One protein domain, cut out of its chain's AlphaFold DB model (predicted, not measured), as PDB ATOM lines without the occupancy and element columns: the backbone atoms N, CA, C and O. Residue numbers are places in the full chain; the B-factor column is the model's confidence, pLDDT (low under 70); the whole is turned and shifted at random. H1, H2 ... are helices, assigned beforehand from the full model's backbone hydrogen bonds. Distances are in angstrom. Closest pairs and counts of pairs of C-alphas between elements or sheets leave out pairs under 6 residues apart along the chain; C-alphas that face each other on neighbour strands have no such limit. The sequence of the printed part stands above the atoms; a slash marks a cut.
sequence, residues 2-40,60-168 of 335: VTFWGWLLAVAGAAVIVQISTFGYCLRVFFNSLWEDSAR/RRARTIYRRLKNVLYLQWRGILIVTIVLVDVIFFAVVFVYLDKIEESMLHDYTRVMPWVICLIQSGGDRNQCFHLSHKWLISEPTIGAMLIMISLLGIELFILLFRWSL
ATOM      1  N   VAL A   2     145.484 125.297 183.865       57.56
ATOM      2  CA  VAL A   2     145.604 126.510 183.018       57.56
ATOM      3  C   VAL A   2     146.405 126.340 181.711       57.56
ATOM      4  O   VAL A   2     146.036 126.896 180.683       57.56
ATOM      5  N   THR A   3     147.484 125.547 181.701       69.44
ATOM      6  CA  THR A   3     148.279 125.283 180.488       69.44
ATOM      7  C   THR A   3     147.483 124.589 179.378       69.44
ATOM      8  O   THR A   3     147.588 124.996 178.227       69.44
ATOM      9  N   PHE A   4     146.669 123.579 179.693       71.88
ATOM     10  CA  PHE A   4     145.906 122.820 178.692       71.88
ATOM     11  C   PHE A   4     144.843 123.696 178.014       71.88
ATOM     12  O   PHE A   4     144.826 123.825 176.788       71.88
ATOM     13  N   TRP A   5     144.016 124.371 178.815       67.69
ATOM     14  CA  TRP A   5     142.966 125.263 178.320       67.69
ATOM     15  C   TRP A   5     143.519 126.535 177.669       67.69
ATOM     16  O   TRP A   5     142.990 126.971 176.648       67.69
ATOM     17  N   GLY A   6     144.627 127.081 178.180       77.00
ATOM     18  CA  GLY A   6     145.326 128.210 177.565       77.00
ATOM     19  C   GLY A   6     145.851 127.889 176.163       77.00
ATOM     20  O   GLY A   6     145.641 128.675 175.241       77.00
ATOM     21  N   TRP A   7     146.462 126.713 175.963       82.00
ATOM     22  CA  TRP A   7     146.884 126.263 174.630       82.00
ATOM     23  C   TRP A   7     145.693 126.011 173.692       82.00
ATOM     24  O   TRP A   7     145.755 126.404 172.528       82.00
ATOM     25  N   LEU A   8     144.589 125.432 174.181       78.19
ATOM     26  CA  LEU A   8     143.367 125.249 173.382       78.19
ATOM     27  C   LEU A   8     142.751 126.585 172.937       78.19
ATOM     28  O   LEU A   8     142.457 126.754 171.752       78.19
ATOM     29  N   LEU A   9     142.609 127.555 173.847       77.69
ATOM     30  CA  LEU A   9     142.114 128.900 173.526       77.69
ATOM     31  C   LEU A   9     143.054 129.647 172.568       77.69
ATOM     32  O   LEU A   9     142.579 130.312 171.647       77.69
ATOM     33  N   ALA A  10     144.373 129.504 172.725       81.62
ATOM     34  CA  ALA A  10     145.351 130.110 171.823       81.62
ATOM     35  C   ALA A  10     145.252 129.548 170.392       81.62
ATOM     36  O   ALA A  10     145.254 130.317 169.429       81.62
ATOM     37  N   VAL A  11     145.110 128.226 170.236       84.12
ATOM     38  CA  VAL A  11     144.939 127.582 168.920       84.12
ATOM     39  C   VAL A  11     143.594 127.959 168.285       84.12
ATOM     40  O   VAL A  11     143.552 128.263 167.091       84.12
ATOM     41  N   ALA A  12     142.511 128.021 169.068       80.38
ATOM     42  CA  ALA A  12     141.208 128.486 168.591       80.38
ATOM     43  C   ALA A  12     141.258 129.952 168.111       80.38
ATOM     44  O   ALA A  12     140.805 130.263 167.008       80.38
ATOM     45  N   GLY A  13     141.886 130.842 168.887       80.88
ATOM     46  CA  GLY A  13     142.098 132.240 168.504       80.88
ATOM     47  C   GLY A  13     142.960 132.391 167.244       80.88
ATOM     48  O   GLY A  13     142.626 133.174 166.354       80.88
ATOM     49  N   ALA A  14     144.025 131.594 167.109       83.06
ATOM     50  CA  ALA A  14     144.863 131.582 165.910       83.06
ATOM     51  C   ALA A  14     144.079 131.155 164.654       83.06
ATOM     52  O   ALA A  14     144.216 131.785 163.602       83.06
ATOM     53  N   ALA A  15     143.210 130.143 164.759       82.19
ATOM     54  CA  ALA A  15     142.341 129.720 163.660       82.19
ATOM     55  C   ALA A  15     141.386 130.842 163.209       82.19
ATOM     56  O   ALA A  15     141.219 131.062 162.007       82.19
ATOM     57  N   VAL A  16     140.823 131.608 164.151       79.38
ATOM     58  CA  VAL A  16     139.979 132.778 163.849       79.38
ATOM     59  C   VAL A  16     140.773 133.886 163.153       79.38
ATOM     60  O   VAL A  16     140.312 134.417 162.144       79.38
ATOM     61  N   ILE A  17     141.999 134.191 163.593       84.94
ATOM     62  CA  ILE A  17     142.866 135.177 162.919       84.94
ATOM     63  C   ILE A  17     143.141 134.767 161.460       84.94
ATOM     64  O   ILE A  17     143.093 135.611 160.561       84.94
ATOM     65  N   VAL A  18     143.365 133.476 161.191       84.12
ATOM     66  CA  VAL A  18     143.551 132.952 159.825       84.12
ATOM     67  C   VAL A  18     142.271 133.072 158.987       84.12
ATOM     68  O   VAL A  18     142.343 133.476 157.821       84.12
ATOM     69  N   GLN A  19     141.097 132.793 159.561       78.19
ATOM     70  CA  GLN A  19     139.805 132.982 158.887       78.19
ATOM     71  C   GLN A  19     139.559 134.460 158.540       78.19
ATOM     72  O   GLN A  19     139.234 134.770 157.392       78.19
ATOM     73  N   ILE A  20     139.806 135.378 159.483       79.19
ATOM     74  CA  ILE A  20     139.708 136.833 159.274       79.19
ATOM     75  C   ILE A  20     140.686 137.296 158.193       79.19
ATOM     76  O   ILE A  20     140.294 138.043 157.298       79.19
ATOM     77  N   SER A  21     141.943 136.848 158.237       81.88
ATOM     78  CA  SER A  21     142.974 137.228 157.263       81.88
ATOM     79  C   SER A  21     142.608 136.769 155.848       81.88
ATOM     80  O   SER A  21     142.632 137.561 154.904       81.88
ATOM     81  N   THR A  22     142.159 135.518 155.706       82.25
ATOM     82  CA  THR A  22     141.695 134.953 154.428       82.25
ATOM     83  C   THR A  22     140.502 135.736 153.876       82.25
ATOM     84  O   THR A  22     140.461 136.089 152.696       82.25
ATOM     85  N   PHE A  23     139.536 136.053 154.739       72.44
ATOM     86  CA  PHE A  23     138.349 136.807 154.369       72.44
ATOM     87  C   PHE A  23     138.674 138.265 153.989       72.44
ATOM     88  O   PHE A  23     138.231 138.758 152.948       72.44
ATOM     89  N   GLY A  24     139.509 138.937 154.784       80.00
ATOM     90  CA  GLY A  24     139.992 140.294 154.539       80.00
ATOM     91  C   GLY A  24     140.843 140.406 153.272       80.00
ATOM     92  O   GLY A  24     140.729 141.394 152.549       80.00
ATOM     93  N   TYR A  25     141.632 139.381 152.942       79.81
ATOM     94  CA  TYR A  25     142.375 139.303 151.682       79.81
ATOM     95  C   TYR A  25     141.435 139.211 150.473       79.81
ATOM     96  O   TYR A  25     141.562 140.007 149.539       79.81
ATOM     97  N   CYS A  26     140.439 138.318 150.519       73.50
ATOM     98  CA  CYS A  26     139.391 138.232 149.499       73.50
ATOM     99  C   CYS A  26     138.674 139.579 149.305       73.50
ATOM    100  O   CYS A  26     138.433 139.995 148.171       73.50
ATOM    101  N   LEU A  27     138.401 140.297 150.399       73.69
ATOM    102  CA  LEU A  27     137.826 141.640 150.361       73.69
ATOM    103  C   LEU A  27     138.759 142.684 149.748       73.69
ATOM    104  O   LEU A  27     138.323 143.472 148.914       73.69
ATOM    105  N   ARG A  28     140.035 142.704 150.141       77.81
ATOM    106  CA  ARG A  28     141.019 143.667 149.637       77.81
ATOM    107  C   ARG A  28     141.231 143.505 148.137       77.81
ATOM    108  O   ARG A  28     141.237 144.500 147.423       77.81
ATOM    109  N   VAL A  29     141.383 142.271 147.656       75.62
ATOM    110  CA  VAL A  29     141.531 141.987 146.220       75.62
ATOM    111  C   VAL A  29     140.271 142.404 145.461       75.62
ATOM    112  O   VAL A  29     140.375 143.054 144.421       75.62
ATOM    113  N   PHE A  30     139.086 142.126 146.018       66.75
ATOM    114  CA  PHE A  30     137.821 142.606 145.467       66.75
ATOM    115  C   PHE A  30     137.810 144.139 145.370       66.75
ATOM    116  O   PHE A  30     137.748 144.662 144.260       66.75
ATOM    117  N   PHE A  31     137.979 144.869 146.479       71.31
ATOM    118  CA  PHE A  31     138.000 146.337 146.494       71.31
ATOM    119  C   PHE A  31     139.065 146.947 145.571       71.31
ATOM    120  O   PHE A  31     138.751 147.901 144.860       71.31
ATOM    121  N   ASN A  32     140.278 146.389 145.517       71.19
ATOM    122  CA  ASN A  32     141.326 146.856 144.606       71.19
ATOM    123  C   ASN A  32     140.914 146.695 143.138       71.19
ATOM    124  O   ASN A  32     141.049 147.645 142.371       71.19
ATOM    125  N   SER A  33     140.328 145.552 142.756       60.88
ATOM    126  CA  SER A  33     139.812 145.364 141.391       60.88
ATOM    127  C   SER A  33     138.693 146.356 141.043       60.88
ATOM    128  O   SER A  33     138.642 146.854 139.918       60.88
ATOM    129  N   LEU A  34     137.850 146.734 142.018       62.22
ATOM    130  CA  LEU A  34     136.828 147.768 141.817       62.22
ATOM    131  C   LEU A  34     137.451 149.155 141.647       62.22
ATOM    132  O   LEU A  34     136.995 149.939 140.815       62.22
ATOM    133  N   TRP A  35     138.472 149.467 142.449       68.25
ATOM    134  CA  TRP A  35     139.148 150.757 142.412       68.25
ATOM    135  C   TRP A  35     139.897 150.934 141.089       68.25
ATOM    136  O   TRP A  35     139.713 151.952 140.425       68.25
ATOM    137  N   GLU A  36     140.646 149.922 140.649       62.81
ATOM    138  CA  GLU A  36     141.365 149.926 139.371       62.81
ATOM    139  C   GLU A  36     140.420 150.063 138.168       62.81
ATOM    140  O   GLU A  36     140.657 150.911 137.307       62.81
ATOM    141  N   ASP A  37     139.304 149.326 138.123       54.66
ATOM    142  CA  ASP A  37     138.307 149.481 137.051       54.66
ATOM    143  C   ASP A  37     137.534 150.810 137.124       54.66
ATOM    144  O   ASP A  37     137.084 151.317 136.094       54.66
ATOM    145  N   SER A  38     137.419 151.430 138.303       56.38
ATOM    146  CA  SER A  38     136.883 152.795 138.436       56.38
ATOM    147  C   SER A  38     137.881 153.882 138.008       56.38
ATOM    148  O   SER A  38     137.470 154.962 137.573       56.38
ATOM    149  N   ALA A  39     139.180 153.586 138.107       53.75
ATOM    150  CA  ALA A  39     140.286 154.496 137.831       53.75
ATOM    151  C   ALA A  39     140.796 154.432 136.383       53.75
ATOM    152  O   ALA A  39     141.571 155.299 135.989       53.75
ATOM    153  N   ARG A  40     140.359 153.459 135.570       43.72
ATOM    154  CA  ARG A  40     140.669 153.365 134.132       43.72
ATOM    155  C   ARG A  40     139.844 154.383 133.319       43.72
ATOM    156  O   ARG A  40     138.672 154.115 133.030       43.72
ATOM    157  N   ARG A  60     126.199 157.902 134.503       49.56
ATOM    158  CA  ARG A  60     125.402 156.780 133.962       49.56
ATOM    159  C   ARG A  60     126.208 155.479 133.829       49.56
ATOM    160  O   ARG A  60     125.662 154.414 134.110       49.56
ATOM    161  N   ARG A  61     127.495 155.540 133.460       51.03
ATOM    162  CA  ARG A  61     128.349 154.349 133.252       51.03
ATOM    163  C   ARG A  61     128.748 153.683 134.575       51.03
ATOM    164  O   ARG A  61     128.645 152.462 134.684       51.03
ATOM    165  N   ALA A  62     129.070 154.475 135.603       52.56
ATOM    166  CA  ALA A  62     129.326 153.977 136.957       52.56
ATOM    167  C   ALA A  62     128.120 153.213 137.537       52.56
ATOM    168  O   ALA A  62     128.285 152.138 138.109       52.56
ATOM    169  N   ARG A  63     126.888 153.702 137.323       57.91
ATOM    170  CA  ARG A  63     125.653 153.059 137.823       57.91
ATOM    171  C   ARG A  63     125.412 151.659 137.243       57.91
ATOM    172  O   ARG A  63     124.913 150.793 137.958       57.91
ATOM    173  N   THR A  64     125.761 151.409 135.981       58.41
ATOM    174  CA  THR A  64     125.585 150.084 135.351       58.41
ATOM    175  C   THR A  64     126.564 149.051 135.909       58.41
ATOM    176  O   THR A  64     126.180 147.907 136.147       58.41
ATOM    177  N   ILE A  65     127.805 149.465 136.178       57.91
ATOM    178  CA  ILE A  65     128.833 148.623 136.803       57.91
ATOM    179  C   ILE A  65     128.476 148.390 138.282       57.91
ATOM    180  O   ILE A  65     128.401 147.245 138.724       57.91
ATOM    181  N   TYR A  66     128.091 149.447 139.004       55.62
ATOM    182  CA  TYR A  66     127.612 149.377 140.388       55.62
ATOM    183  C   TYR A  66     126.397 148.454 140.564       55.62
ATOM    184  O   TYR A  66     126.298 147.779 141.577       55.62
ATOM    185  N   ARG A  67     125.485 148.347 139.585       65.56
ATOM    186  CA  ARG A  67     124.370 147.376 139.638       65.56
ATOM    187  C   ARG A  67     124.844 145.921 139.570       65.56
ATOM    188  O   ARG A  67     124.326 145.087 140.306       65.56
ATOM    189  N   ARG A  68     125.837 145.612 138.730       64.12
ATOM    190  CA  ARG A  68     126.429 144.262 138.647       64.12
ATOM    191  C   ARG A  68     127.202 143.924 139.923       64.12
ATOM    192  O   ARG A  68     127.024 142.847 140.479       64.12
ATOM    193  N   LEU A  69     127.973 144.884 140.430       54.81
ATOM    194  CA  LEU A  69     128.721 144.762 141.682       54.81
ATOM    195  C   LEU A  69     127.813 144.672 142.906       54.81
ATOM    196  O   LEU A  69     128.071 143.851 143.774       54.81
ATOM    197  N   LYS A  70     126.710 145.428 142.948       61.31
ATOM    198  CA  LYS A  70     125.691 145.303 143.993       61.31
ATOM    199  C   LYS A  70     125.104 143.896 144.007       61.31
ATOM    200  O   LYS A  70     124.896 143.386 145.091       61.31
ATOM    201  N   ASN A  71     124.895 143.243 142.862       61.81
ATOM    202  CA  ASN A  71     124.410 141.859 142.846       61.81
ATOM    203  C   ASN A  71     125.457 140.854 143.370       61.81
ATOM    204  O   ASN A  71     125.085 139.931 144.085       61.81
ATOM    205  N   VAL A  72     126.751 141.044 143.081       60.22
ATOM    206  CA  VAL A  72     127.831 140.189 143.623       60.22
ATOM    207  C   VAL A  72     128.029 140.431 145.123       60.22
ATOM    208  O   VAL A  72     128.038 139.486 145.907       60.22
ATOM    209  N   LEU A  73     128.078 141.696 145.549       64.44
ATOM    210  CA  LEU A  73     128.133 142.093 146.955       64.44
ATOM    211  C   LEU A  73     126.872 141.645 147.713       64.44
ATOM    212  O   LEU A  73     126.976 141.228 148.857       64.44
ATOM    213  N   TYR A  74     125.699 141.628 147.073       59.66
ATOM    214  CA  TYR A  74     124.448 141.097 147.632       59.66
ATOM    215  C   TYR A  74     124.393 139.553 147.672       59.66
ATOM    216  O   TYR A  74     123.526 138.985 148.334       59.66
ATOM    217  N   LEU A  75     125.354 138.858 147.056       66.69
ATOM    218  CA  LEU A  75     125.610 137.435 147.302       66.69
ATOM    219  C   LEU A  75     126.709 137.216 148.364       66.69
ATOM    220  O   LEU A  75     126.620 136.256 149.124       66.69
ATOM    221  N   GLN A  76     127.702 138.110 148.469       62.12
ATOM    222  CA  GLN A  76     128.822 137.988 149.419       62.12
ATOM    223  C   GLN A  76     128.585 138.592 150.816       62.12
ATOM    224  O   GLN A  76     129.166 138.100 151.780       62.12
ATOM    225  N   TRP A  77     127.727 139.606 150.975       72.44
ATOM    226  CA  TRP A  77     127.431 140.227 152.281       72.44
ATOM    227  C   TRP A  77     126.850 139.232 153.290       72.44
ATOM    228  O   TRP A  77     127.055 139.378 154.485       72.44
ATOM    229  N   ARG A  78     126.183 138.167 152.833       71.94
ATOM    230  CA  ARG A  78     125.773 137.089 153.734       71.94
ATOM    231  C   ARG A  78     126.988 136.423 154.392       71.94
ATOM    232  O   ARG A  78     126.951 136.154 155.583       71.94
ATOM    233  N   GLY A  79     128.066 136.215 153.634       75.56
ATOM    234  CA  GLY A  79     129.343 135.737 154.164       75.56
ATOM    235  C   GLY A  79     130.004 136.747 155.104       75.56
ATOM    236  O   GLY A  79     130.503 136.340 156.146       75.56
ATOM    237  N   ILE A  80     129.947 138.053 154.792       73.62
ATOM    238  CA  ILE A  80     130.486 139.099 155.686       73.62
ATOM    239  C   ILE A  80     129.801 139.074 157.046       73.62
ATOM    240  O   ILE A  80     130.472 139.055 158.070       73.62
ATOM    241  N   LEU A  81     128.469 139.009 157.030       75.75
ATOM    242  CA  LEU A  81     127.632 139.071 158.216       75.75
ATOM    243  C   LEU A  81     127.823 137.831 159.098       75.75
ATOM    244  O   LEU A  81     127.961 137.966 160.308       75.75
ATOM    245  N   ILE A  82     127.922 136.643 158.490       81.06
ATOM    246  CA  ILE A  82     128.266 135.397 159.193       81.06
ATOM    247  C   ILE A  82     129.633 135.515 159.879       81.06
ATOM    248  O   ILE A  82     129.729 135.267 161.074       81.06
ATOM    249  N   VAL A  83     130.679 135.931 159.152       79.56
ATOM    250  CA  VAL A  83     132.040 136.036 159.711       79.56
ATOM    251  C   VAL A  83     132.106 137.066 160.843       79.56
ATOM    252  O   VAL A  83     132.796 136.829 161.830       79.56
ATOM    253  N   THR A  84     131.377 138.182 160.746       80.94
ATOM    254  CA  THR A  84     131.328 139.176 161.832       80.94
ATOM    255  C   THR A  84     130.585 138.699 163.075       80.94
ATOM    256  O   THR A  84     130.961 139.121 164.162       80.94
ATOM    257  N   ILE A  85     129.564 137.844 162.936       82.38
ATOM    258  CA  ILE A  85     128.839 137.277 164.083       82.38
ATOM    259  C   ILE A  85     129.744 136.264 164.792       82.38
ATOM    260  O   ILE A  85     130.170 136.535 165.907       82.38
ATOM    261  N   VAL A  86     130.207 135.227 164.081       83.19
ATOM    262  CA  VAL A  86     131.114 134.185 164.615       83.19
ATOM    263  C   VAL A  86     132.340 134.781 165.331       83.19
ATOM    264  O   VAL A  86     132.803 134.250 166.338       83.19
ATOM    265  N   LEU A  87     132.877 135.906 164.841       82.44
ATOM    266  CA  LEU A  87     133.975 136.629 165.491       82.44
ATOM    267  C   LEU A  87     133.597 137.170 166.879       82.44
ATOM    268  O   LEU A  87     134.388 137.045 167.813       82.44
ATOM    269  N   VAL A  88     132.421 137.788 167.013       83.75
ATOM    270  CA  VAL A  88     131.916 138.316 168.290       83.75
ATOM    271  C   VAL A  88     131.615 137.168 169.248       83.75
ATOM    272  O   VAL A  88     132.053 137.216 170.400       83.75
ATOM    273  N   ASP A  89     130.955 136.117 168.762       85.38
ATOM    274  CA  ASP A  89     130.602 134.947 169.559       85.38
ATOM    275  C   ASP A  89     131.847 134.210 170.080       85.38
ATOM    276  O   ASP A  89     131.905 133.916 171.272       85.38
ATOM    277  N   VAL A  90     132.911 134.026 169.282       81.88
ATOM    278  CA  VAL A  90     134.175 133.431 169.775       81.88
ATOM    279  C   VAL A  90     134.866 134.307 170.830       81.88
ATOM    280  O   VAL A  90     135.373 133.771 171.819       81.88
ATOM    281  N   ILE A  91     134.885 135.636 170.668       84.94
ATOM    282  CA  ILE A  91     135.446 136.540 171.690       84.94
ATOM    283  C   ILE A  91     134.657 136.413 172.999       84.94
ATOM    284  O   ILE A  91     135.255 136.312 174.071       84.94
ATOM    285  N   PHE A  92     133.325 136.368 172.923       83.31
ATOM    286  CA  PHE A  92     132.475 136.198 174.099       83.31
ATOM    287  C   PHE A  92     132.693 134.831 174.765       83.31
ATOM    288  O   PHE A  92     132.876 134.757 175.981       83.31
ATOM    289  N   PHE A  93     132.761 133.759 173.972       81.12
ATOM    290  CA  PHE A  93     133.032 132.402 174.447       81.12
ATOM    291  C   PHE A  93     134.376 132.304 175.182       81.12
ATOM    292  O   PHE A  93     134.459 131.666 176.231       81.12
ATOM    293  N   ALA A  94     135.418 132.981 174.684       82.69
ATOM    294  CA  ALA A  94     136.717 133.046 175.349       82.69
ATOM    295  C   ALA A  94     136.640 133.752 176.717       82.69
ATOM    296  O   ALA A  94     137.204 133.254 177.691       82.69
ATOM    297  N   VAL A  95     135.909 134.870 176.824       84.75
ATOM    298  CA  VAL A  95     135.716 135.585 178.102       84.75
ATOM    299  C   VAL A  95     134.951 134.725 179.114       84.75
ATOM    300  O   VAL A  95     135.362 134.634 180.271       84.75
ATOM    301  N   VAL A  96     133.878 134.049 178.686       82.56
ATOM    302  CA  VAL A  96     133.097 133.155 179.558       82.56
ATOM    303  C   VAL A  96     133.929 131.958 180.017       82.56
ATOM    304  O   VAL A  96     133.914 131.643 181.205       82.56
ATOM    305  N   PHE A  97     134.704 131.322 179.134       79.12
ATOM    306  CA  PHE A  97     135.568 130.210 179.538       79.12
ATOM    307  C   PHE A  97     136.670 130.631 180.515       79.12
ATOM    308  O   PHE A  97     136.912 129.911 181.479       79.12
ATOM    309  N   VAL A  98     137.291 131.803 180.337       82.25
ATOM    310  CA  VAL A  98     138.274 132.328 181.304       82.25
ATOM    311  C   VAL A  98     137.626 132.603 182.667       82.25
ATOM    312  O   VAL A  98     138.231 132.323 183.700       82.25
ATOM    313  N   TYR A  99     136.389 133.106 182.694       81.38
ATOM    314  CA  TYR A  99     135.641 133.295 183.940       81.38
ATOM    315  C   TYR A  99     135.343 131.961 184.649       81.38
ATOM    316  O   TYR A  99     135.486 131.866 185.868       81.38
ATOM    317  N   LEU A 100     134.990 130.915 183.895       78.56
ATOM    318  CA  LEU A 100     134.725 129.580 184.438       78.56
ATOM    319  C   LEU A 100     135.992 128.880 184.943       78.56
ATOM    320  O   LEU A 100     135.969 128.365 186.056       78.56
ATOM    321  N   ASP A 101     137.103 128.933 184.197       79.69
ATOM    322  CA  ASP A 101     138.412 128.402 184.623       79.69
ATOM    323  C   ASP A 101     138.870 129.038 185.947       79.69
ATOM    324  O   ASP A 101     139.373 128.351 186.833       79.69
ATOM    325  N   LYS A 102     138.622 130.341 186.141       80.44
ATOM    326  CA  LYS A 102     138.927 131.039 187.401       80.44
ATOM    327  C   LYS A 102     138.046 130.594 188.571       80.44
ATOM    328  O   LYS A 102     138.541 130.515 189.696       80.44
ATOM    329  N   ILE A 103     136.773 130.275 188.329       78.44
ATOM    330  CA  ILE A 103     135.900 129.681 189.354       78.44
ATOM    331  C   ILE A 103     136.370 128.259 189.679       78.44
ATOM    332  O   ILE A 103     136.557 127.946 190.854       78.44
ATOM    333  N   GLU A 104     136.623 127.423 188.672       77.00
ATOM    334  CA  GLU A 104     137.083 126.039 188.844       77.00
ATOM    335  C   GLU A 104     138.418 125.969 189.602       77.00
ATOM    336  O   GLU A 104     138.533 125.230 190.579       77.00
ATOM    337  N   GLU A 105     139.394 126.809 189.246       79.31
ATOM    338  CA  GLU A 105     140.678 126.915 189.947       79.31
ATOM    339  C   GLU A 105     140.500 127.286 191.431       79.31
ATOM    340  O   GLU A 105     141.136 126.679 192.297       79.31
ATOM    341  N   SER A 106     139.588 128.216 191.744       74.88
ATOM    342  CA  SER A 106     139.284 128.583 193.135       74.88
ATOM    343  C   SER A 106     138.601 127.450 193.915       74.88
ATOM    344  O   SER A 106     138.907 127.236 195.088       74.88
ATOM    345  N   MET A 107     137.736 126.673 193.256       72.81
ATOM    346  CA  MET A 107     137.014 125.536 193.839       72.81
ATOM    347  C   MET A 107     137.930 124.336 194.113       72.81
ATOM    348  O   MET A 107     137.741 123.635 195.107       72.81
ATOM    349  N   LEU A 108     138.932 124.114 193.257       75.56
ATOM    350  CA  LEU A 108     139.936 123.060 193.430       75.56
ATOM    351  C   LEU A 108     140.920 123.357 194.572       75.56
ATOM    352  O   LEU A 108     141.384 122.420 195.217       75.56
ATOM    353  N   HIS A 109     141.233 124.630 194.837       77.00
ATOM    354  CA  HIS A 109     142.071 125.016 195.981       77.00
ATOM    355  C   HIS A 109     141.292 125.015 197.306       77.00
ATOM    356  O   HIS A 109     141.762 124.458 198.297       77.00
ATOM    357  N   ASP A 110     140.083 125.583 197.324       75.81
ATOM    358  CA  ASP A 110     139.289 125.796 198.541       75.81
ATOM    359  C   ASP A 110     138.105 124.815 198.669       75.81
ATOM    360  O   ASP A 110     136.954 125.207 198.893       75.81
ATOM    361  N   TYR A 111     138.379 123.504 198.598       71.75
ATOM    362  CA  TYR A 111     137.347 122.456 198.732       71.75
ATOM    363  C   TYR A 111     136.515 122.585 200.030       71.75
ATOM    364  O   TYR A 111     135.335 122.222 200.081       71.75
ATOM    365  N   THR A 112     137.114 123.162 201.077       73.75
ATOM    366  CA  THR A 112     136.500 123.448 202.382       73.75
ATOM    367  C   THR A 112     135.268 124.350 202.292       73.75
ATOM    368  O   THR A 112     134.396 124.261 203.155       73.75
ATOM    369  N   ARG A 113     135.140 125.172 201.240       70.38
ATOM    370  CA  ARG A 113     133.964 126.028 201.004       70.38
ATOM    371  C   ARG A 113     132.770 125.262 200.424       70.38
ATOM    372  O   ARG A 113     131.633 125.690 200.611       70.38
ATOM    373  N   VAL A 114     133.009 124.118 199.777       75.12
ATOM    374  CA  VAL A 114     131.971 123.249 199.186       75.12
ATOM    375  C   VAL A 114     131.450 122.224 200.200       75.12
ATOM    376  O   VAL A 114     130.257 121.917 200.216       75.12
ATOM    377  N   MET A 115     132.311 121.747 201.107       79.38
ATOM    378  CA  MET A 115     131.951 120.785 202.159       79.38
ATOM    379  C   MET A 115     130.680 121.118 202.963       79.38
ATOM    380  O   MET A 115     129.844 120.225 203.092       79.38
ATOM    381  N   PRO A 116     130.451 122.343 203.487       82.94
ATOM    382  CA  PRO A 116     129.254 122.610 204.289       82.94
ATOM    383  C   PRO A 116     127.955 122.520 203.467       82.94
ATOM    384  O   PRO A 116     126.916 122.148 204.009       82.94
ATOM    385  N   TRP A 117     128.005 122.778 202.154       80.81
ATOM    386  CA  TRP A 117     126.861 122.582 201.257       80.81
ATOM    387  C   TRP A 117     126.574 121.093 201.024       80.81
ATOM    388  O   TRP A 117     125.418 120.677 201.085       80.81
ATOM    389  N   VAL A 118     127.616 120.276 200.835       84.19
ATOM    390  CA  VAL A 118     127.487 118.813 200.700       84.19
ATOM    391  C   VAL A 118     126.960 118.180 201.992       84.19
ATOM    392  O   VAL A 118     126.069 117.335 201.938       84.19
ATOM    393  N   ILE A 119     127.449 118.620 203.155       86.31
ATOM    394  CA  ILE A 119     126.971 118.163 204.471       86.31
ATOM    395  C   ILE A 119     125.488 118.508 204.655       86.31
ATOM    396  O   ILE A 119     124.713 117.636 205.043       86.31
ATOM    397  N   CYS A 120     125.079 119.734 204.310       85.56
ATOM    398  CA  CYS A 120     123.671 120.128 204.307       85.56
ATOM    399  C   CYS A 120     122.835 119.216 203.389       85.56
ATOM    400  O   CYS A 120     121.807 118.699 203.810       85.56
ATOM    401  N   LEU A 121     123.304 118.935 202.168       87.88
ATOM    402  CA  LEU A 121     122.609 118.059 201.214       87.88
ATOM    403  C   LEU A 121     122.400 116.630 201.735       87.88
ATOM    404  O   LEU A 121     121.346 116.040 201.496       87.88
ATOM    405  N   ILE A 122     123.390 116.085 202.447       88.94
ATOM    406  CA  ILE A 122     123.308 114.768 203.092       88.94
ATOM    407  C   ILE A 122     122.305 114.804 204.258       88.94
ATOM    408  O   ILE A 122     121.495 113.889 204.390       88.94
ATOM    409  N   GLN A 123     122.315 115.863 205.074       88.69
ATOM    410  CA  GLN A 123     121.393 116.028 206.208       88.69
ATOM    411  C   GLN A 123     119.937 116.259 205.771       88.69
ATOM    412  O   GLN A 123     119.027 115.679 206.357       88.69
ATOM    413  N   SER A 124     119.708 117.043 204.716       85.44
ATOM    414  CA  SER A 124     118.383 117.325 204.142       85.44
ATOM    415  C   SER A 124     117.868 116.219 203.204       85.44
ATOM    416  O   SER A 124     116.921 116.447 202.454       85.44
ATOM    417  N   GLY A 125     118.488 115.032 203.190       83.25
ATOM    418  CA  GLY A 125     118.018 113.884 202.400       83.25
ATOM    419  C   GLY A 125     117.995 114.115 200.881       83.25
ATOM    420  O   GLY A 125     117.213 113.480 200.178       83.25
ATOM    421  N   GLY A 126     118.826 115.029 200.370       78.75
ATOM    422  CA  GLY A 126     118.872 115.411 198.956       78.75
ATOM    423  C   GLY A 126     118.030 116.633 198.562       78.75
ATOM    424  O   GLY A 126     118.064 117.018 197.390       78.75
ATOM    425  N   ASP A 127     117.311 117.274 199.494       81.81
ATOM    426  CA  ASP A 127     116.513 118.472 199.198       81.81
ATOM    427  C   ASP A 127     117.399 119.713 198.962       81.81
ATOM    428  O   ASP A 127     117.950 120.329 199.879       81.81
ATOM    429  N   ARG A 128     117.553 120.080 197.685       71.56
ATOM    430  CA  ARG A 128     118.495 121.116 197.221       71.56
ATOM    431  C   ARG A 128     118.099 122.528 197.647       71.56
ATOM    432  O   ARG A 128     118.976 123.380 197.788       71.56
ATOM    433  N   ASN A 129     116.805 122.777 197.841       79.44
ATOM    434  CA  ASN A 129     116.268 124.122 198.041       79.44
ATOM    435  C   ASN A 129     116.692 124.708 199.395       79.44
ATOM    436  O   ASN A 129     117.038 125.884 199.483       79.44
ATOM    437  N   GLN A 130     116.746 123.872 200.436       76.81
ATOM    438  CA  GLN A 130     117.139 124.282 201.788       76.81
ATOM    439  C   GLN A 130     118.626 124.685 201.846       76.81
ATOM    440  O   GLN A 130     118.996 125.690 202.455       76.81
ATOM    441  N   CYS A 131     119.479 123.950 201.130       79.31
ATOM    442  CA  CYS A 131     120.927 124.166 201.109       79.31
ATOM    443  C   CYS A 131     121.395 125.217 200.088       79.31
ATOM    444  O   CYS A 131     122.552 125.635 200.132       79.31
ATOM    445  N   PHE A 132     120.527 125.675 199.177       76.38
ATOM    446  CA  PHE A 132     120.894 126.582 198.080       76.38
ATOM    447  C   PHE A 132     121.591 127.869 198.557       76.38
ATOM    448  O   PHE A 132     122.583 128.291 197.960       76.38
ATOM    449  N   HIS A 133     121.146 128.432 199.686       76.69
ATOM    450  CA  HIS A 133     121.700 129.655 200.279       76.69
ATOM    451  C   HIS A 133     123.206 129.563 200.599       76.69
ATOM    452  O   HIS A 133     123.928 130.552 200.480       76.69
ATOM    453  N   LEU A 134     123.695 128.369 200.951       72.56
ATOM    454  CA  LEU A 134     125.106 128.109 201.250       72.56
ATOM    455  C   LEU A 134     125.968 128.029 199.980       72.56
ATOM    456  O   LEU A 134     127.163 128.316 200.012       72.56
ATOM    457  N   SER A 135     125.350 127.666 198.854       67.56
ATOM    458  CA  SER A 135     126.025 127.493 197.565       67.56
ATOM    459  C   SER A 135     126.317 128.819 196.855       67.56
ATOM    460  O   SER A 135     127.260 128.905 196.076       67.56
ATOM    461  N   HIS A 136     125.559 129.881 197.152       62.84
ATOM    462  CA  HIS A 136     125.460 131.081 196.311       62.84
ATOM    463  C   HIS A 136     126.763 131.894 196.140       62.84
ATOM    464  O   HIS A 136     126.838 132.740 195.253       62.84
ATOM    465  N   LYS A 137     127.790 131.647 196.970       60.56
ATOM    466  CA  LYS A 137     129.131 132.260 196.854       60.56
ATOM    467  C   LYS A 137     130.123 131.476 195.975       60.56
ATOM    468  O   LYS A 137     131.185 132.017 195.690       60.56
ATOM    469  N   TRP A 138     129.808 130.234 195.602       62.91
ATOM    470  CA  TRP A 138     130.752 129.269 194.999       62.91
ATOM    471  C   TRP A 138     130.165 128.502 193.814       62.91
ATOM    472  O   TRP A 138     130.877 128.153 192.877       62.91
ATOM    473  N   LEU A 139     128.856 128.255 193.838       65.94
ATOM    474  CA  LEU A 139     128.133 127.671 192.723       65.94
ATOM    475  C   LEU A 139     127.980 128.712 191.612       65.94
ATOM    476  O   LEU A 139     127.626 129.864 191.874       65.94
ATOM    477  N   ILE A 140     128.237 128.284 190.374       68.75
ATOM    478  CA  ILE A 140     128.090 129.097 189.161       68.75
ATOM    479  C   ILE A 140     126.716 129.769 189.181       68.75
ATOM    480  O   ILE A 140     125.691 129.097 189.303       68.75
ATOM    481  N   SER A 141     126.707 131.099 189.093       71.38
ATOM    482  CA  SER A 141     125.481 131.862 189.302       71.38
ATOM    483  C   SER A 141     124.434 131.545 188.231       71.38
ATOM    484  O   SER A 141     124.761 131.342 187.060       71.38
ATOM    485  N   GLU A 142     123.163 131.538 188.627       73.94
ATOM    486  CA  GLU A 142     122.014 131.332 187.741       73.94
ATOM    487  C   GLU A 142     122.073 132.165 186.433       73.94
ATOM    488  O   GLU A 142     121.920 131.572 185.359       73.94
ATOM    489  N   PRO A 143     122.412 133.478 186.442       77.06
ATOM    490  CA  PRO A 143     122.575 134.234 185.198       77.06
ATOM    491  C   PRO A 143     123.772 133.789 184.340       77.06
ATOM    492  O   PRO A 143     123.717 133.939 183.122       77.06
ATOM    493  N   THR A 144     124.835 133.209 184.912       78.88
ATOM    494  CA  THR A 144     125.958 132.647 184.135       78.88
ATOM    495  C   THR A 144     125.535 131.385 183.375       78.88
ATOM    496  O   THR A 144     125.927 131.202 182.222       78.88
ATOM    497  N   ILE A 145     124.690 130.540 183.979       83.06
ATOM    498  CA  ILE A 145     124.102 129.368 183.307       83.06
ATOM    499  C   ILE A 145     123.157 129.831 182.188       83.06
ATOM    500  O   ILE A 145     123.253 129.344 181.061       83.06
ATOM    501  N   GLY A 146     122.309 130.830 182.460       83.44
ATOM    502  CA  GLY A 146     121.455 131.461 181.449       83.44
ATOM    503  C   GLY A 146     122.250 132.039 180.272       83.44
ATOM    504  O   GLY A 146     121.911 131.783 179.117       83.44
ATOM    505  N   ALA A 147     123.351 132.747 180.546       84.56
ATOM    506  CA  ALA A 147     124.239 133.280 179.515       84.56
ATOM    507  C   ALA A 147     124.853 132.172 178.644       84.56
ATOM    508  O   ALA A 147     124.830 132.287 177.421       84.56
ATOM    509  N   MET A 148     125.337 131.071 179.234       83.94
ATOM    510  CA  MET A 148     125.855 129.931 178.464       83.94
ATOM    511  C   MET A 148     124.787 129.272 177.584       83.94
ATOM    512  O   MET A 148     125.053 128.987 176.420       83.94
ATOM    513  N   LEU A 149     123.573 129.063 178.104       86.81
ATOM    514  CA  LEU A 149     122.460 128.489 177.336       86.81
ATOM    515  C   LEU A 149     122.073 129.371 176.139       86.81
ATOM    516  O   LEU A 149     121.817 128.856 175.048       86.81
ATOM    517  N   ILE A 150     122.085 130.694 176.316       87.19
ATOM    518  CA  ILE A 150     121.866 131.662 175.235       87.19
ATOM    519  C   ILE A 150     123.014 131.603 174.217       87.19
ATOM    520  O   ILE A 150     122.739 131.517 173.026       87.19
ATOM    521  N   MET A 151     124.276 131.562 174.651       82.62
ATOM    522  CA  MET A 151     125.439 131.481 173.748       82.62
ATOM    523  C   MET A 151     125.470 130.182 172.931       82.62
ATOM    524  O   MET A 151     125.709 130.210 171.729       82.62
ATOM    525  N   ILE A 152     125.138 129.040 173.539       86.62
ATOM    526  CA  ILE A 152     124.990 127.763 172.820       86.62
ATOM    527  C   ILE A 152     123.829 127.836 171.810       86.62
ATOM    528  O   ILE A 152     123.924 127.292 170.708       86.62
ATOM    529  N   SER A 153     122.748 128.543 172.151       89.94
ATOM    530  CA  SER A 153     121.619 128.766 171.239       89.94
ATOM    531  C   SER A 153     121.983 129.690 170.070       89.94
ATOM    532  O   SER A 153     121.547 129.439 168.946       89.94
ATOM    533  N   LEU A 154     122.805 130.722 170.304       86.81
ATOM    534  CA  LEU A 154     123.325 131.625 169.270       86.81
ATOM    535  C   LEU A 154     124.214 130.876 168.271       86.81
ATOM    536  O   LEU A 154     123.916 130.923 167.078       86.81
ATOM    537  N   LEU A 155     125.144 130.039 168.745       86.69
ATOM    538  CA  LEU A 155     125.929 129.143 167.884       86.69
ATOM    539  C   LEU A 155     125.034 128.234 167.019       86.69
ATOM    540  O   LEU A 155     125.310 128.005 165.840       86.69
ATOM    541  N   GLY A 156     123.919 127.738 167.567       86.75
ATOM    542  CA  GLY A 156     122.920 126.983 166.803       86.75
ATOM    543  C   GLY A 156     122.250 127.809 165.694       86.75
ATOM    544  O   GLY A 156     122.055 127.317 164.579       86.75
ATOM    545  N   ILE A 157     121.941 129.079 165.968       87.69
ATOM    546  CA  ILE A 157     121.384 130.034 164.999       87.69
ATOM    547  C   ILE A 157     122.426 130.398 163.929       87.69
ATOM    548  O   ILE A 157     122.088 130.453 162.748       87.69
ATOM    549  N   GLU A 158     123.694 130.582 164.293       84.44
ATOM    550  CA  GLU A 158     124.798 130.813 163.357       84.44
ATOM    551  C   GLU A 158     125.011 129.627 162.417       84.44
ATOM    552  O   GLU A 158     125.091 129.816 161.203       84.44
ATOM    553  N   LEU A 159     125.035 128.399 162.948       83.75
ATOM    554  CA  LEU A 159     125.121 127.171 162.154       83.75
ATOM    555  C   LEU A 159     123.924 127.031 161.209       83.75
ATOM    556  O   LEU A 159     124.098 126.683 160.037       83.75
ATOM    557  N   PHE A 160     122.716 127.371 161.672       84.06
ATOM    558  CA  PHE A 160     121.550 127.463 160.801       84.06
ATOM    559  C   PHE A 160     121.775 128.507 159.697       84.06
ATOM    560  O   PHE A 160     121.628 128.183 158.522       84.06
ATOM    561  N   ILE A 161     122.218 129.728 160.012       82.25
ATOM    562  CA  ILE A 161     122.490 130.781 159.017       82.25
ATOM    563  C   ILE A 161     123.640 130.400 158.061       82.25
ATOM    564  O   ILE A 161     123.597 130.794 156.892       82.25
ATOM    565  N   LEU A 162     124.617 129.595 158.481       73.62
ATOM    566  CA  LEU A 162     125.668 129.033 157.625       73.62
ATOM    567  C   LEU A 162     125.112 128.011 156.625       73.62
ATOM    568  O   LEU A 162     125.390 128.097 155.427       73.62
ATOM    569  N   LEU A 163     124.298 127.067 157.100       75.56
ATOM    570  CA  LEU A 163     123.767 125.962 156.297       75.56
ATOM    571  C   LEU A 163     122.544 126.351 155.448       75.56
ATOM    572  O   LEU A 163     122.301 125.753 154.398       75.56
ATOM    573  N   PHE A 164     121.776 127.365 155.858       73.81
ATOM    574  CA  PHE A 164     120.479 127.755 155.287       73.81
ATOM    575  C   PHE A 164     120.587 128.484 153.935       73.81
ATOM    576  O   PHE A 164     120.138 129.622 153.750       73.81
ATOM    577  N   ARG A 165     121.209 127.854 152.939       81.25
ATOM    578  CA  ARG A 165     121.266 128.377 151.571       81.25
ATOM    579  C   ARG A 165     119.844 128.507 151.016       81.25
ATOM    580  O   ARG A 165     119.091 127.542 151.017       81.25
ATOM    581  N   TRP A 166     119.484 129.671 150.466       70.69
ATOM    582  CA  TRP A 166     118.118 129.925 149.963       70.69
ATOM    583  C   TRP A 166     117.694 128.963 148.830       70.69
ATOM    584  O   TRP A 166     116.506 128.742 148.611       70.69
ATOM    585  N   SER A 167     118.661 128.321 148.157       72.94
ATOM    586  CA  SER A 167     118.402 127.261 147.172       72.94
ATOM    587  C   SER A 167     117.890 125.945 147.777       72.94
ATOM    588  O   SER A 167     117.296 125.145 147.059       72.94
ATOM    589  N   LEU A 168     118.084 125.708 149.082       78.88
ATOM    590  CA  LEU A 168     117.415 124.608 149.782       78.88
ATOM    591  C   LEU A 168     115.907 124.860 149.790       78.88
ATOM    592  O   LEU A 168     115.149 123.981 149.406       78.88
TER     593      LEU A 168
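Overview. This is residues 2 to 40 and 60 to 168 of the 335 residues of an uncharacterized protein of Aureobasidium pullulans (UniProt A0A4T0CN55). What shape is this? Three long helices make an extended rod, H2 between H1 and H5, with the small hairpin H3-H4 beyond one end. What builds it? The 148 printed residues hold five named helices, H1 to H5, all helix; radius of gyration of the C-alphas 24.6 A, spans 82 by 34 by 23 A.

Along the chain. Where does it begin? H1, residues 2 to 39, 53.4 A long, starts at C-alpha 2 (145.604, 126.510, 183.018). What follows? H2 is residues 60 to 109, 71.6 A, H3 115 to 123, H4 128 to 135, and H5 142 to 163, ending at C-alpha 163 (123.767, 125.962, 156.297).

Arrangement. What touches H2? H1 does, closest C-alphas Leu 9 and Ala 94, 7.0 A; H5 touches residues 82 to 93 alone, closest Ile 82 and Leu 162, 7.1 A. How are the backbones? O i to N i+4 pairs are within hydrogen-bond range throughout H1, H3 and H5, 43 of 46 in H2, and 1 of 4 in H4, with 3 of 5 O i to N i+3.

Size, cuts and confidence. What is cut? Residues 41 to 59; C-alphas 40 and 60 are 15.6 A apart. Where is pLDDT low? 35 residues are under 70, among them 60 to 76.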